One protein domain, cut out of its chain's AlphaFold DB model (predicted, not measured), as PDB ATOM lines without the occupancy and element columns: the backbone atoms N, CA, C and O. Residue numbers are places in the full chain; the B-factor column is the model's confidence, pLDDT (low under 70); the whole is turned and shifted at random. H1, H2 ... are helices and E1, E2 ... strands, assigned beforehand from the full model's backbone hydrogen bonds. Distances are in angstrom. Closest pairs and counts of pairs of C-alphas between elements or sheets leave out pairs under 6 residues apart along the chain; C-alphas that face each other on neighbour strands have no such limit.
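What this domain is: This is residues 23 to 132 of the 138 residues of an uncharacterized protein of Desulfovibrio magneticus str. Maddingley MBC34 (UniProt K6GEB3). Two lobes make this domain: a small, twisted sheet of four strands with the short helix H1 across one face, and a helical hairpin of H3 and H4 at one end of the length. The short helix H2 sits beyond the sheet, near H1, and the loop of residues 68 to 81 makes the opposite end. The printed part has 110 residues, in the order E1 E2 H1 E3 E4 H2 H3 H4, and its class is mixed, helices and strands. The sheet runs E3 E1 E2 E4 and is mixed, with E2 and E4 parallel. The whole is compact, with a radius of gyration of the C-alphas of 14.8 A, yet elongated, spanning 47 by 28 by 21 A.

How they stand to each other: Begin at the inner strands E1, residues 24 to 29, and E2, residues 35 to 41, an antiparallel hairpin where N 28 and O 37 are 2.8 A apart, within hydrogen-bond range. Beside E1 find the edge strand E3, residues 65 to 67, antiparallel to it, with N 27 and O 67 at 2.8 A. Beside E2 runs the other edge strand, E4, residues 82 to 84, parallel, with N 83 and O 38 at 2.8 A. From edge to edge the strands' lines turn by 93 degrees. H1, residues 49 to 56, is on the sheet at a height of 7.9 A, over E1 and across the strands, at 70 degrees to E1 on the local plane; the closest C-alphas of H1 and E1, those of Cys 53 and Cys 28, are 5.4 A apart. E2, H1 and E3 form a split strand-helix-strand unit, two strands running the same way with E1 between them, and its crossover is right-handed. H2, residues 87 to 92, is not on the sheet; it is close to H1 but not clearly touching, about perpendicular at 76 degrees, with the closest C-alphas, Leu 90 and Val 52, 7.5 A apart. Farther out, H3, residues 101 to 114, and H4, residues 119 to 131, touch as a helical hairpin, opposite ways at a shallow tilt of 21 degrees, closest at the C-alphas of Val 112 and Val 122, 5.6 A apart. Both are apart from H1. The closest C-alphas of E3 and H4, Gly 65 and Gly 131, are 7.3 A apart. In H1, H2 and H4 every O i to N i+4 pair is within hydrogen-bond range; in H3, 9 of 10 are.

Where its parts are: Find C-alpha 24 at (154.487, 164.717, 139.624); E1 runs 15.8 A from there, and E2 runs 16.8 A. H1 is 10.2 A long and H2 8.8 A. H3 begins at C-alpha 101, (153.811, 139.480, 136.937), and runs 20.3 A; H4 runs 18.9 A to C-alpha 131 at (160.033, 145.285, 130.667).

The domain as a whole: The C-alphas farthest apart, Asn 72 and Arg 116, are 48.9 A from each other. The printed part has no cut. The link from E3 to E4 is long, with 14 residues, where residues 70 to 71 pair antiparallel with 74 to 75. The mean pLDDT of the printed part is 73.4; look for values under 70 at residues 70 to 78, 93 to 107 and 123 to 132, among others.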
ATOM      1  N   GLN A  23     152.048 168.547 140.666       67.38
ATOM      2  CA  GLN A  23     152.050 167.665 139.502       67.38
ATOM      3  C   GLN A  23     153.370 166.892 139.496       67.38
ATOM      4  O   GLN A  23     154.443 167.494 139.440       67.38
ATOM      5  N   THR A  24     153.293 165.567 139.577       78.12
ATOM      6  CA  THR A  24     154.487 164.717 139.624       78.12
ATOM      7  C   THR A  24     154.901 164.337 138.211       78.12
ATOM      8  O   THR A  24     154.100 163.804 137.439       78.12
ATOM      9  N   GLN A  25     156.156 164.618 137.866       85.06
ATOM     10  CA  GLN A  25     156.724 164.296 136.564       85.06
ATOM     11  C   GLN A  25     157.510 162.983 136.617       85.06
ATOM     12  O   GLN A  25     158.362 162.796 137.485       85.06
ATOM     13  N   PHE A  26     157.250 162.100 135.654       86.75
ATOM     14  CA  PHE A  26     157.944 160.825 135.490       86.75
ATOM     15  C   PHE A  26     158.523 160.708 134.085       86.75
ATOM     16  O   PHE A  26     157.951 161.212 133.124       86.75
ATOM     17  N   TYR A  27     159.639 160.008 133.960       87.44
ATOM     18  CA  TYR A  27     160.279 159.668 132.700       87.44
ATOM     19  C   TYR A  27     159.895 158.246 132.323       87.44
ATOM     20  O   TYR A  27     160.054 157.330 133.125       87.44
ATOM     21  N   CYS A  28     159.421 158.065 131.095       86.06
ATOM     22  CA  CYS A  28     159.122 156.762 130.527       86.06
ATOM     23  C   CYS A  28     160.399 156.194 129.917       86.06
ATOM     24  O   CYS A  28     160.875 156.680 128.885       86.06
ATOM     25  N   VAL A  29     160.970 155.197 130.583       82.25
ATOM     26  CA  VAL A  29     162.296 154.654 130.287       82.25
ATOM     27  C   VAL A  29     162.170 153.195 129.892       82.25
ATOM     28  O   VAL A  29     161.501 152.421 130.573       82.25
ATOM     29  N   LYS A  30     162.809 152.813 128.787       75.62
ATOM     30  CA  LYS A  30     162.867 151.413 128.355       75.62
ATOM     31  C   LYS A  30     163.732 150.559 129.293       75.62
ATOM     32  O   LYS A  30     164.551 151.106 130.030       75.62
ATOM     33  N   PRO A  31     163.654 149.218 129.214       66.38
ATOM     34  CA  PRO A  31     164.505 148.335 130.013       66.38
ATOM     35  C   PRO A  31     166.011 148.533 129.783       66.38
ATOM     36  O   PRO A  31     166.805 148.229 130.666       66.38
ATOM     37  N   ASP A  32     166.413 149.054 128.618       69.00
ATOM     38  CA  ASP A  32     167.804 149.412 128.306       69.00
ATOM     39  C   ASP A  32     168.272 150.739 128.944       69.00
ATOM     40  O   ASP A  32     169.440 151.101 128.823       69.00
ATOM     41  N   GLY A  33     167.388 151.453 129.650       69.06
ATOM     42  CA  GLY A  33     167.698 152.711 130.332       69.06
ATOM     43  C   GLY A  33     167.503 153.965 129.475       69.06
ATOM     44  O   GLY A  33     167.666 155.075 129.986       69.06
ATOM     45  N   MET A  34     167.120 153.831 128.201       77.19
ATOM     46  CA  MET A  34     166.845 154.974 127.330       77.19
ATOM     47  C   MET A  34     165.501 155.645 127.670       77.19
ATOM     48  O   MET A  34     164.454 154.988 127.604       77.19
ATOM     49  N   PRO A  35     165.490 156.953 127.988       83.25
ATOM     50  CA  PRO A  35     164.256 157.697 128.188       83.25
ATOM     51  C   PRO A  35     163.628 158.075 126.839       83.25
ATOM     52  O   PRO A  35     164.309 158.570 125.942       83.25
ATOM     53  N   LEU A  36     162.322 157.843 126.687       83.94
ATOM     54  CA  LEU A  36     161.585 158.118 125.444       83.94
ATOM     55  C   LEU A  36     160.745 159.394 125.524       83.94
ATOM     56  O   LEU A  36     160.622 160.132 124.550       83.94
ATOM     57  N   ALA A  37     160.141 159.630 126.684       88.94
ATOM     58  CA  ALA A  37     159.242 160.744 126.940       88.94
ATOM     59  C   ALA A  37     159.169 161.007 128.445       88.94
ATOM     60  O   ALA A  37     159.607 160.184 129.252       88.94
ATOM     61  N   ALA A  38     158.564 162.126 128.820       89.75
ATOM     62  CA  ALA A  38     158.118 162.369 130.179       89.75
ATOM     63  C   ALA A  38     156.592 162.456 130.229       89.75
ATOM     64  O   ALA A  38     155.958 162.931 129.290       89.75
ATOM     65  N   ILE A  39     156.001 162.031 131.336       88.94
ATOM     66  CA  ILE A  39     154.588 162.226 131.648       88.94
ATOM     67  C   ILE A  39     154.471 163.121 132.875       88.94
ATOM     68  O   ILE A  39     155.262 163.021 133.814       88.94
ATOM     69  N   VAL A  40     153.479 163.999 132.872       89.56
ATOM     70  CA  VAL A  40     153.122 164.809 134.036       89.56
ATOM     71  C   VAL A  40     151.775 164.319 134.532       89.56
ATOM     72  O   VAL A  40     150.770 164.453 133.834       89.56
ATOM     73  N   MET A  41     151.772 163.716 135.717       85.69
ATOM     74  CA  MET A  41     150.576 163.149 136.329       85.69
ATOM     75  C   MET A  41     149.743 164.255 136.993       85.69
ATOM     76  O   MET A  41     150.307 165.133 137.657       85.69
ATOM     77  N   PRO A  42     148.405 164.233 136.848       85.38
ATOM     78  CA  PRO A  42     147.547 165.169 137.553       85.38
ATOM     79  C   PRO A  42     147.561 164.862 139.055       85.38
ATOM     80  O   PRO A  42     147.767 163.723 139.484       85.38
ATOM     81  N   TYR A  43     147.346 165.895 139.867       80.06
ATOM     82  CA  TYR A  43     147.339 165.757 141.320       80.06
ATOM     83  C   TYR A  43     146.255 164.773 141.784       80.06
ATOM     84  O   TYR A  43     145.119 164.828 141.316       80.06
ATOM     85  N   GLY A  44     146.602 163.882 142.717       75.38
ATOM     86  CA  GLY A  44     145.675 162.877 143.251       75.38
ATOM     87  C   GLY A  44     145.413 161.682 142.324       75.38
ATOM     88  O   GLY A  44     144.540 160.867 142.624       75.38
ATOM     89  N   ALA A  45     146.149 161.550 141.215       76.81
ATOM     90  CA  ALA A  45     146.092 160.361 140.373       76.81
ATOM     91  C   ALA A  45     146.581 159.119 141.138       76.81
ATOM     92  O   ALA A  45     147.708 159.087 141.622       76.81
ATOM     93  N   ASN A  46     145.750 158.074 141.186       74.12
ATOM     94  CA  ASN A  46     146.076 156.779 141.802       74.12
ATOM     95  C   ASN A  46     146.504 155.718 140.772       74.12
ATOM     96  O   ASN A  46     146.458 154.524 141.051       74.12
ATOM     97  N   HIS A  47     146.860 156.136 139.556       76.81
ATOM     98  CA  HIS A  47     147.310 155.215 138.516       76.81
ATOM     99  C   HIS A  47     148.812 154.999 138.621       76.81
ATOM    100  O   HIS A  47     149.561 155.956 138.823       76.81
ATOM    101  N   ASP A  48     149.238 153.753 138.423       79.88
ATOM    102  CA  ASP A  48     150.651 153.427 138.299       79.88
ATOM    103  C   ASP A  48     151.272 154.218 137.126       79.88
ATOM    104  O   ASP A  48     150.805 154.099 135.985       79.88
ATOM    105  N   PRO A  49     152.307 155.045 137.367       80.19
ATOM    106  CA  PRO A  49     152.903 155.869 136.322       80.19
ATOM    107  C   PRO A  49     153.509 155.052 135.171       80.19
ATOM    108  O   PRO A  49     153.553 155.545 134.044       80.19
ATOM    109  N   SER A  50     153.931 153.803 135.404       80.75
ATOM    110  CA  SER A  50     154.463 152.918 134.355       80.75
ATOM    111  C   SER A  50     153.349 152.465 133.416       80.75
ATOM    112  O   SER A  50     153.524 152.506 132.198       80.75
ATOM    113  N   VAL A  51     152.160 152.156 133.947       78.06
ATOM    114  CA  VAL A  51     150.963 151.880 133.127       78.06
ATOM    115  C   VAL A  51     150.627 153.085 132.251       78.06
ATOM    116  O   VAL A  51     150.372 152.944 131.053       78.06
ATOM    117  N   VAL A  52     150.677 154.287 132.829       83.31
ATOM    118  CA  VAL A  52     150.416 155.527 132.092       83.31
ATOM    119  C   VAL A  52     151.480 155.766 131.019       83.31
ATOM    120  O   VAL A  52     151.125 156.087 129.888       83.31
ATOM    121  N   CYS A  53     152.760 155.543 131.320       84.44
ATOM    122  CA  CYS A  53     153.846 155.598 130.341       84.44
ATOM    123  C   CYS A  53     153.610 154.639 129.170       84.44
ATOM    124  O   CYS A  53     153.693 155.038 128.009       84.44
ATOM    125  N   ASN A  54     153.262 153.389 129.469       79.50
ATOM    126  CA  ASN A  54     153.034 152.349 128.474       79.50
ATOM    127  C   ASN A  54     151.813 152.610 127.584       79.50
ATOM    128  O   ASN A  54     151.790 152.162 126.437       79.50
ATOM    129  N   ALA A  55     150.826 153.358 128.076       80.69
ATOM    130  CA  ALA A  55     149.656 153.733 127.295       80.69
ATOM    131  C   ALA A  55     149.810 155.059 126.537       80.69
ATOM    132  O   ALA A  55     149.315 155.190 125.417       80.69
ATOM    133  N   ALA A  56     150.486 156.045 127.129       83.62
ATOM    134  CA  ALA A  56     150.678 157.362 126.531       83.62
ATOM    135  C   ALA A  56     151.793 157.377 125.472       83.62
ATOM    136  O   ALA A  56     151.772 158.219 124.574       83.62
ATOM    137  N   VAL A  57     152.760 156.456 125.561       82.81
ATOM    138  CA  VAL A  57     153.943 156.415 124.695       82.81
ATOM    139  C   VAL A  57     153.939 155.120 123.871       82.81
ATOM    140  O   VAL A  57     154.351 154.071 124.361       82.81
ATOM    141  N   PRO A  58     153.549 155.158 122.583       77.00
ATOM    142  CA  PRO A  58     153.480 153.957 121.740       77.00
ATOM    143  C   PRO A  58     154.819 153.219 121.604       77.00
ATOM    144  O   PRO A  58     154.858 151.998 121.477       77.00
ATOM    145  N   GLN A  59     155.928 153.961 121.669       75.44
ATOM    146  CA  GLN A  59     157.291 153.428 121.585       75.44
ATOM    147  C   GLN A  59     157.710 152.622 122.822       75.44
ATOM    148  O   GLN A  59     158.762 151.976 122.798       75.44
ATOM    149  N   CYS A  60     156.911 152.661 123.891       70.25
ATOM    150  CA  CYS A  60     157.138 151.846 125.069       70.25
ATOM    151  C   CYS A  60     156.793 150.383 124.838       70.25
ATOM    152  O   CYS A  60     157.377 149.541 125.507       70.25
ATOM    153  N   TYR A  61     155.883 150.055 123.913       70.94
ATOM    154  CA  TYR A  61     155.476 148.670 123.642       70.94
ATOM    155  C   TYR A  61     155.213 147.844 124.916       70.94
ATOM    156  O   TYR A  61     155.512 146.655 124.944       70.94
ATOM    157  N   LEU A  62     154.665 148.472 125.964       69.94
ATOM    158  CA  LEU A  62     154.410 147.859 127.275       69.94
ATOM    159  C   LEU A  62     155.671 147.408 128.048       69.94
ATOM    160  O   LEU A  62     155.619 146.472 128.838       69.94
ATOM    161  N   THR A  63     156.812 148.052 127.798       70.00
ATOM    162  CA  THR A  63     158.105 147.761 128.445       70.00
ATOM    163  C   THR A  63     158.672 148.904 129.264       70.00
ATOM    164  O   THR A  63     159.711 148.730 129.896       70.00
ATOM    165  N   CYS A  64     158.056 150.083 129.218       74.94
ATOM    166  CA  CYS A  64     158.608 151.226 129.918       74.94
ATOM    167  C   CYS A  64     158.331 151.138 131.414       74.94
ATOM    168  O   CYS A  64     157.202 150.880 131.826       74.94
ATOM    169  N   GLY A  65     159.346 151.459 132.207       80.31
ATOM    170  CA  GLY A  65     159.176 151.872 133.591       80.31
ATOM    171  C   GLY A  65     159.031 153.388 133.676       80.31
ATOM    172  O   GLY A  65     159.618 154.121 132.874       80.31
ATOM    173  N   ALA A  66     158.256 153.862 134.643       82.81
ATOM    174  CA  ALA A  66     158.197 155.275 134.978       82.81
ATOM    175  C   ALA A  66     159.155 155.591 136.129       82.81
ATOM    176  O   ALA A  66     158.985 155.088 137.235       82.81
ATOM    177  N   VAL A  67     160.138 156.458 135.889       81.94
ATOM    178  CA  VAL A  67     161.130 156.854 136.902       81.94
ATOM    179  C   VAL A  67     161.082 158.353 137.160       81.94
ATOM    180  O   VAL A  67     160.941 159.152 136.236       81.94
ATOM    181  N   MET A  68     161.228 158.772 138.413       82.06
ATOM    182  CA  MET A  68     161.449 160.187 138.714       82.06
ATOM    183  C   MET A  68     162.927 160.508 138.494       82.06
ATOM    184  O   MET A  68     163.780 159.930 139.165       82.06
ATOM    185  N   GLN A  69     163.254 161.435 137.587       70.56
ATOM    186  CA  GLN A  69     164.617 161.962 137.531       70.56
ATOM    187  C   GLN A  69     164.764 163.146 138.477       70.56
ATOM    188  O   GLN A  69     164.267 164.246 138.226       70.56
ATOM    189  N   VAL A  70     165.493 162.898 139.558       64.56
ATOM    190  CA  VAL A  70     165.995 163.918 140.472       64.56
ATOM    191  C   VAL A  70     167.503 164.040 140.274       64.56
ATOM    192  O   VAL A  70     168.235 163.063 140.411       64.56
ATOM    193  N   GLN A  71     167.981 165.233 139.935       60.66
ATOM    194  CA  GLN A  71     169.409 165.537 139.831       60.66
ATOM    195  C   GLN A  71     169.725 166.597 140.881       60.66
ATOM    196  O   GLN A  71     169.102 167.655 140.917       60.66
ATOM    197  N   ASN A  72     170.644 166.280 141.797       58.34
ATOM    198  CA  ASN A  72     170.979 167.119 142.956       58.34
ATOM    199  C   ASN A  72     169.764 167.540 143.810       58.34
ATOM    200  O   ASN A  72     169.707 168.659 144.311       58.34
ATOM    201  N   GLY A  73     168.774 166.654 143.969       57.56
ATOM    202  CA  GLY A  73     167.569 166.932 144.762       57.56
ATOM    203  C   GLY A  73     166.539 167.839 144.075       57.56
ATOM    204  O   GLY A  73     165.542 168.191 144.698       57.56
ATOM    205  N   VAL A  74     166.748 168.189 142.802       54.66
ATOM    206  CA  VAL A  74     165.813 168.979 141.989       54.66
ATOM    207  C   VAL A  74     165.286 168.112 140.843       54.66
ATOM    208  O   VAL A  74     166.041 167.350 140.237       54.66
ATOM    209  N   ALA A  75     163.985 168.198 140.553       61.06
ATOM    210  CA  ALA A  75     163.389 167.524 139.403       61.06
ATOM    211  C   ALA A  75     164.017 168.054 138.104       61.06
ATOM    212  O   ALA A  75     164.057 169.264 137.873       61.06
ATOM    213  N   VAL A  76     164.530 167.151 137.269       66.56
ATOM    214  CA  VAL A  76     165.153 167.525 135.994       66.56
ATOM    215  C   VAL A  76     164.060 167.841 134.983       66.56
ATOM    216  O   VAL A  76     163.126 167.054 134.822       66.56
ATOM    217  N   GLN A  77     164.188 168.966 134.276       64.94
ATOM    218  CA  GLN A  77     163.363 169.267 133.106       64.94
ATOM    219  C   GLN A  77     163.706 168.295 131.965       64.94
ATOM    220  O   GLN A  77     164.879 168.202 131.591       64.94
ATOM    221  N   PRO A  78     162.727 167.587 131.381       64.94
ATOM    222  CA  PRO A  78     163.016 166.641 130.317       64.94
ATOM    223  C   PRO A  78     163.422 167.381 129.046       64.94
ATOM    224  O   PRO A  78     162.639 168.140 128.488       64.94
ATOM    225  N   ASN A  79     164.592 167.053 128.498       73.81
ATOM    226  CA  ASN A  79     164.928 167.347 127.094       73.81
ATOM    227  C   ASN A  79     164.205 166.389 126.121       73.81
ATOM    228  O   ASN A  79     164.737 166.000 125.085       73.81
ATOM    229  N   LEU A  80     163.002 165.950 126.489       80.25
ATOM    230  CA  LEU A  80     162.223 164.891 125.855       80.25
ATOM    231  C   LEU A  80     160.772 165.360 125.711       80.25
ATOM    232  O   LEU A  80     160.326 166.219 126.482       80.25
ATOM    233  N   PRO A  81     160.004 164.792 124.765       86.50
ATOM    234  CA  PRO A  81     158.588 165.109 124.640       86.50
ATOM    235  C   PRO A  81     157.874 164.852 125.970       86.50
ATOM    236  O   PRO A  81     157.958 163.763 126.537       86.50
ATOM    237  N   THR A  82     157.191 165.879 126.474       87.19
ATOM    238  CA  THR A  82     156.453 165.818 127.738       87.19
ATOM    239  C   THR A  82     154.958 165.757 127.461       87.19
ATOM    240  O   THR A  82     154.408 166.625 126.784       87.19
ATOM    241  N   ILE A  83     154.295 164.739 127.998       88.69
ATOM    242  CA  ILE A  83     152.869 164.482 127.830       88.69
ATOM    243  C   ILE A  83     152.156 164.892 129.117       88.69
ATOM    244  O   ILE A  83     152.415 164.354 130.194       88.69
ATOM    245  N   GLN A  84     151.243 165.852 129.006       89.38
ATOM    246  CA  GLN A  84     150.377 166.255 130.112       89.38
ATOM    247  C   GLN A  84     149.243 165.239 130.239       89.38
ATOM    248  O   GLN A  84     148.359 165.178 129.383       89.38
ATOM    249  N   VAL A  85     149.283 164.417 131.285       87.06
ATOM    250  CA  VAL A  85     148.276 163.379 131.499       87.06
ATOM    251  C   VAL A  85     147.020 164.034 132.063       87.06
ATOM    252  O   VAL A  85     147.053 164.712 133.088       87.06
ATOM    253  N   THR A  86     145.891 163.833 131.387       86.50
ATOM    254  CA  THR A  86     144.593 164.353 131.831       86.50
ATOM    255  C   THR A  86     143.824 163.303 132.622       86.50
ATOM    256  O   THR A  86     144.036 162.100 132.463       86.50
ATOM    257  N   GLN A  87     142.865 163.739 133.440       81.88
ATOM    258  CA  GLN A  87     142.003 162.806 134.167       81.88
ATOM    259  C   GLN A  87     141.192 161.913 133.211       81.88
ATOM    260  O   GLN A  87     140.941 160.750 133.506       81.88
ATOM    261  N   GLN A  88     140.829 162.423 132.032       80.19
ATOM    262  CA  GLN A  88     140.152 161.661 130.984       80.19
ATOM    263  C   GLN A  88     141.036 160.539 130.427       80.19
ATOM    264  O   GLN A  88     140.538 159.435 130.215       80.19
ATOM    265  N   MET A  89     142.335 160.803 130.225       79.38
ATOM    266  CA  MET A  89     143.297 159.771 129.826       79.38
ATOM    267  C   MET A  89     143.444 158.697 130.899       79.38
ATOM    268  O   MET A  89     143.565 157.531 130.570       79.38
ATOM    269  N   LEU A  90     143.407 159.064 132.178       79.12
ATOM    270  CA  LEU A  90     143.473 158.092 133.269       79.12
ATOM    271  C   LEU A  90     142.217 157.217 133.341       79.12
ATOM    272  O   LEU A  90     142.308 155.996 133.465       79.12
ATOM    273  N   ASN A  91     141.043 157.826 133.177       78.00
ATOM    274  CA  ASN A  91     139.769 157.115 133.209       78.00
ATOM    275  C   ASN A  91     139.636 156.083 132.073       78.00
ATOM    276  O   ASN A  91     138.951 155.077 132.251       78.00
ATOM    277  N   SER A  92     140.290 156.294 130.921       74.25
ATOM    278  CA  SER A  92     140.283 155.325 129.815       74.25
ATOM    279  C   SER A  92     141.205 154.121 130.042       74.25
ATOM    280  O   SER A  92     141.032 153.101 129.373       74.25
ATOM    281  N   LEU A  93     142.145 154.200 130.991       68.19
ATOM    282  CA  LEU A  93     143.081 153.113 131.309       68.19
ATOM    283  C   LEU A  93     142.482 152.046 132.236       68.19
ATOM    284  O   LEU A  93     143.044 150.960 132.357       68.19
ATOM    285  N   GLY A  94     141.329 152.313 132.854       61.25
ATOM    286  CA  GLY A  94     140.710 151.397 133.814       61.25
ATOM    287  C   GLY A  94     141.479 151.316 135.140       61.25
ATOM    288  O   GLY A  94     142.274 152.197 135.459       61.25
ATOM    289  N   ASN A  95     141.203 150.284 135.950       53.59
ATOM    290  CA  ASN A  95     141.777 150.139 137.295       53.59
ATOM    291  C   ASN A  95     143.309 150.259 137.275       53.59
ATOM    292  O   ASN A  95     143.985 149.435 136.663       53.59
ATOM    293  N   GLY A  96     143.833 151.249 138.007       51.44
ATOM    294  CA  GLY A  96     145.257 151.550 138.188       51.44
ATOM    295  C   GLY A  96     146.019 150.525 139.030       51.44
ATOM    296  O   GLY A  96     146.875 150.904 139.823       51.44
ATOM    297  N   ALA A  97     145.682 149.241 138.902       54.50
ATOM    298  CA  ALA A  97     146.423 148.184 139.565       54.50
ATOM    299  C   ALA A  97     147.869 148.174 139.034       54.50
ATOM    300  O   ALA A  97     148.065 148.315 137.822       54.50
ATOM    301  N   PRO A  98     148.869 148.010 139.915       54.19
ATOM    302  CA  PRO A  98     150.260 147.891 139.502       54.19
ATOM    303  C   PRO A  98     150.411 146.745 138.499       54.19
ATOM    304  O   PRO A  98     149.707 145.735 138.592       54.19
ATOM    305  N   GLU A  99     151.332 146.888 137.544       58.94
ATOM    306  CA  GLU A  99     151.657 145.812 136.605       58.94
ATOM    307  C   GLU A  99     152.180 144.605 137.393       58.94
ATOM    308  O   GLU A  99     153.330 144.562 137.833       58.94
ATOM    309  N   THR A 100     151.310 143.622 137.627       59.62
ATOM    310  CA  THR A 100     151.703 142.393 138.309       59.62
ATOM    311  C   THR A 100     152.385 141.444 137.321       59.62
ATOM    312  O   THR A 100     152.108 141.492 136.116       59.62
ATOM    313  N   PRO A 101     153.244 140.523 137.792       61.97
ATOM    314  CA  PRO A 101     153.811 139.480 136.937       61.97
ATOM    315  C   PRO A 101     152.745 138.710 136.138       61.97
ATOM    316  O   PRO A 101     152.980 138.327 134.991       61.97
ATOM    317  N   GLU A 102     151.551 138.526 136.705       62.78
ATOM    318  CA  GLU A 102     150.410 137.886 136.047       62.78
ATOM    319  C   GLU A 102     149.815 138.754 134.929       62.78
ATOM    320  O   GLU A 102     149.443 138.226 133.877       62.78
ATOM    321  N   PHE A 103     149.748 140.078 135.112       65.62
ATOM    322  CA  PHE A 103     149.342 141.011 134.056       65.62
ATOM    323  C   PHE A 103     150.321 140.961 132.875       65.62
ATOM    324  O   PHE A 103     149.913 140.801 131.721       65.62
ATOM    325  N   CYS A 104     151.618 140.965 133.174       68.31
ATOM    326  CA  CYS A 104     152.684 140.844 132.186       68.31
ATOM    327  C   CYS A 104     152.660 139.496 131.455       68.31
ATOM    328  O   CYS A 104     152.864 139.426 130.240       68.31
ATOM    329  N   ALA A 105     152.344 138.410 132.165       69.69
ATOM    330  CA  ALA A 105     152.161 137.095 131.562       69.69
ATOM    331  C   ALA A 105     150.948 137.053 130.616       69.69
ATOM    332  O   ALA A 105     151.045 136.471 129.532       69.69
ATOM    333  N   LYS A 106     149.828 137.703 130.968       69.56
ATOM    334  CA  LYS A 106     148.655 137.818 130.081       69.56
ATOM    335  C   LYS A 106     148.963 138.626 128.820       69.56
ATOM    336  O   LYS A 106     148.592 138.202 127.725       69.56
ATOM    337  N   GLN A 107     149.674 139.745 128.955       67.94
ATOM    338  CA  GLN A 107     150.132 140.559 127.822       67.94
ATOM    339  C   GLN A 107     151.058 139.759 126.897       67.94
ATOM    340  O   GLN A 107     150.847 139.727 125.684       67.94
ATOM    341  N   TYR A 108     152.023 139.029 127.469       74.06
ATOM    342  CA  TYR A 108     152.893 138.123 126.719       74.06
ATOM    343  C   TYR A 108     152.089 137.091 125.925       74.06
ATOM    344  O   TYR A 108     152.315 136.925 124.728       74.06
ATOM    345  N   GLN A 109     151.116 136.432 126.558       72.19
ATOM    346  CA  GLN A 109     150.277 135.452 125.870       72.19
ATOM    347  C   GLN A 109     149.430 136.084 124.758       72.19
ATOM    348  O   GLN A 109     149.327 135.503 123.678       72.19
ATOM    349  N   SER A 110     148.886 137.287 124.966       74.19
ATOM    350  CA  SER A 110     148.151 138.021 123.925       74.19
ATOM    351  C   SER A 110     149.048 138.419 122.744       74.19
ATOM    352  O   SER A 110     148.640 138.314 121.586       74.19
ATOM    353  N   CYS A 111     150.288 138.829 123.021       70.50
ATOM    354  CA  CYS A 111     151.282 139.154 122.002       70.50
ATOM    355  C   CYS A 111     151.675 137.906 121.194       70.50
ATOM    356  O   CYS A 111     151.561 137.898 119.969       70.50
ATOM    357  N   VAL A 112     152.027 136.809 121.873       77.56
ATOM    358  CA  VAL A 112     152.393 135.535 121.230       77.56
ATOM    359  C   VAL A 112     151.237 134.945 120.419       77.56
ATOM    360  O   VAL A 112     151.475 134.387 119.348       77.56
ATOM    361  N   ALA A 113     149.985 135.119 120.856       79.31
ATOM    362  CA  ALA A 113     148.813 134.673 120.099       79.31
ATOM    363  C   ALA A 113     148.720 135.323 118.704       79.31
ATOM    364  O   ALA A 113     148.235 134.697 117.759       79.31
ATOM    365  N   LYS A 114     149.229 136.550 118.539       74.62
ATOM    366  CA  LYS A 114     149.277 137.247 117.242       74.62
ATOM    367  C   LYS A 114     150.436 136.783 116.360       74.62
ATOM    368  O   LYS A 114     150.367 136.939 115.146       74.62
ATOM    369  N   CYS A 115     151.463 136.171 116.947       76.81
ATOM    370  CA  CYS A 115     152.672 135.768 116.236       76.81
ATOM    371  C   CYS A 115     152.507 134.526 115.353       76.81
ATOM    372  O   CYS A 115     153.403 134.246 114.566       76.81
ATOM    373  N   ARG A 116     151.411 133.757 115.471       77.94
ATOM    374  CA  ARG A 116     151.141 132.547 114.654       77.94
ATOM    375  C   ARG A 116     152.337 131.573 114.537       77.94
ATOM    376  O   ARG A 116     152.466 130.870 113.541       77.94
ATOM    377  N   GLY A 117     153.205 131.519 115.552       72.62
ATOM    378  CA  GLY A 117     154.395 130.655 115.582       72.62
ATOM    379  C   GLY A 117     155.690 131.264 115.023       72.62
ATOM    380  O   GLY A 117     156.714 130.582 115.025       72.62
ATOM    381  N   ASP A 118     155.691 132.528 114.592       82.56
ATOM    382  CA  ASP A 118     156.905 133.231 114.166       82.56
ATOM    383  C   ASP A 118     157.856 133.450 115.358       82.56
ATOM    384  O   ASP A 118     157.538 134.155 116.321       82.56
ATOM    385  N   LYS A 119     159.046 132.845 115.290       74.69
ATOM    386  CA  LYS A 119     160.043 132.890 116.368       74.69
ATOM    387  C   LYS A 119     160.614 134.289 116.609       74.69
ATOM    388  O   LYS A 119     160.933 134.601 117.754       74.69
ATOM    389  N   ALA A 120     160.721 135.130 115.581       71.62
ATOM    390  CA  ALA A 120     161.185 136.508 115.730       71.62
ATOM    391  C   ALA A 120     160.121 137.363 116.434       71.62
ATOM    392  O   ALA A 120     160.436 138.132 117.342       71.62
ATOM    393  N   CYS A 121     158.847 137.152 116.098       70.94
ATOM    394  CA  CYS A 121     157.730 137.798 116.785       70.94
ATOM    395  C   CYS A 121     157.611 137.344 118.252       70.94
ATOM    396  O   CYS A 121     157.401 138.163 119.144       70.94
ATOM    397  N   VAL A 122     157.812 136.053 118.541       74.00
ATOM    398  CA  VAL A 122     157.796 135.541 119.924       74.00
ATOM    399  C   VAL A 122     158.958 136.103 120.749       74.00
ATOM    400  O   VAL A 122     158.748 136.480 121.904       74.00
ATOM    401  N   ALA A 123     160.155 136.219 120.167       66.31
ATOM    402  CA  ALA A 123     161.301 136.859 120.818       66.31
ATOM    403  C   ALA A 123     161.030 138.345 121.115       66.31
ATOM    404  O   ALA A 123     161.333 138.830 122.207       66.31
ATOM    405  N   TYR A 124     160.366 139.049 120.192       66.25
ATOM    406  CA  TYR A 124     159.884 140.410 120.422       66.25
ATOM    407  C   TYR A 124     158.890 140.468 121.594       66.25
ATOM    408  O   TYR A 124     159.081 141.251 122.524       66.25
ATOM    409  N   CYS A 125     157.897 139.578 121.641       67.69
ATOM    410  CA  CYS A 125     156.960 139.493 122.767       67.69
ATOM    411  C   CYS A 125     157.644 139.147 124.103       67.69
ATOM    412  O   CYS A 125     157.203 139.599 125.161       67.69
ATOM    413  N   GLN A 126     158.726 138.367 124.087       64.25
ATOM    414  CA  GLN A 126     159.536 138.102 125.279       64.25
ATOM    415  C   GLN A 126     160.227 139.369 125.792       64.25
ATOM    416  O   GLN A 126     160.228 139.590 127.000       64.25
ATOM    417  N   SER A 127     160.738 140.229 124.904       56.22
ATOM    418  CA  SER A 127     161.268 141.541 125.308       56.22
ATOM    419  C   SER A 127     160.186 142.428 125.937       56.22
ATOM    420  O   SER A 127     160.444 143.076 126.950       56.22
ATOM    421  N   VAL A 128     158.948 142.340 125.424       55.78
ATOM    422  CA  VAL A 128     157.763 142.995 126.000       55.78
ATOM    423  C   VAL A 128     157.485 142.529 127.434       55.78
ATOM    424  O   VAL A 128     157.251 143.333 128.331       55.78
ATOM    425  N   ARG A 129     157.593 141.221 127.687       57.72
ATOM    426  CA  ARG A 129     157.420 140.639 129.025       57.72
ATOM    427  C   ARG A 129     158.507 141.076 130.012       57.72
ATOM    428  O   ARG A 129     158.197 141.269 131.181       57.72
ATOM    429  N   SER A 130     159.757 141.198 129.568       50.38
ATOM    430  CA  SER A 130     160.895 141.533 130.439       50.38
ATOM    431  C   SER A 130     160.865 142.975 130.959       50.38
ATOM    432  O   SER A 130     161.418 143.242 132.024       50.38
ATOM    433  N   GLY A 131     160.227 143.896 130.230       52.16
ATOM    434  CA  GLY A 131     160.033 145.285 130.667       52.16
ATOM    435  C   GLY A 131     158.789 145.519 131.525       52.16
ATOM    436  O   GLY A 131     158.661 146.561 132.156       52.16
ATOM    437  N   CYS A 132     157.884 144.549 131.577       56.31
ATOM    438  CA  CYS A 132     156.645 144.665 132.324       56.31
ATOM    439  C   CYS A 132     156.878 144.277 133.800       56.31
ATOM    440  O   CYS A 132     157.345 143.175 134.109       56.31
TER     441      CYS A 132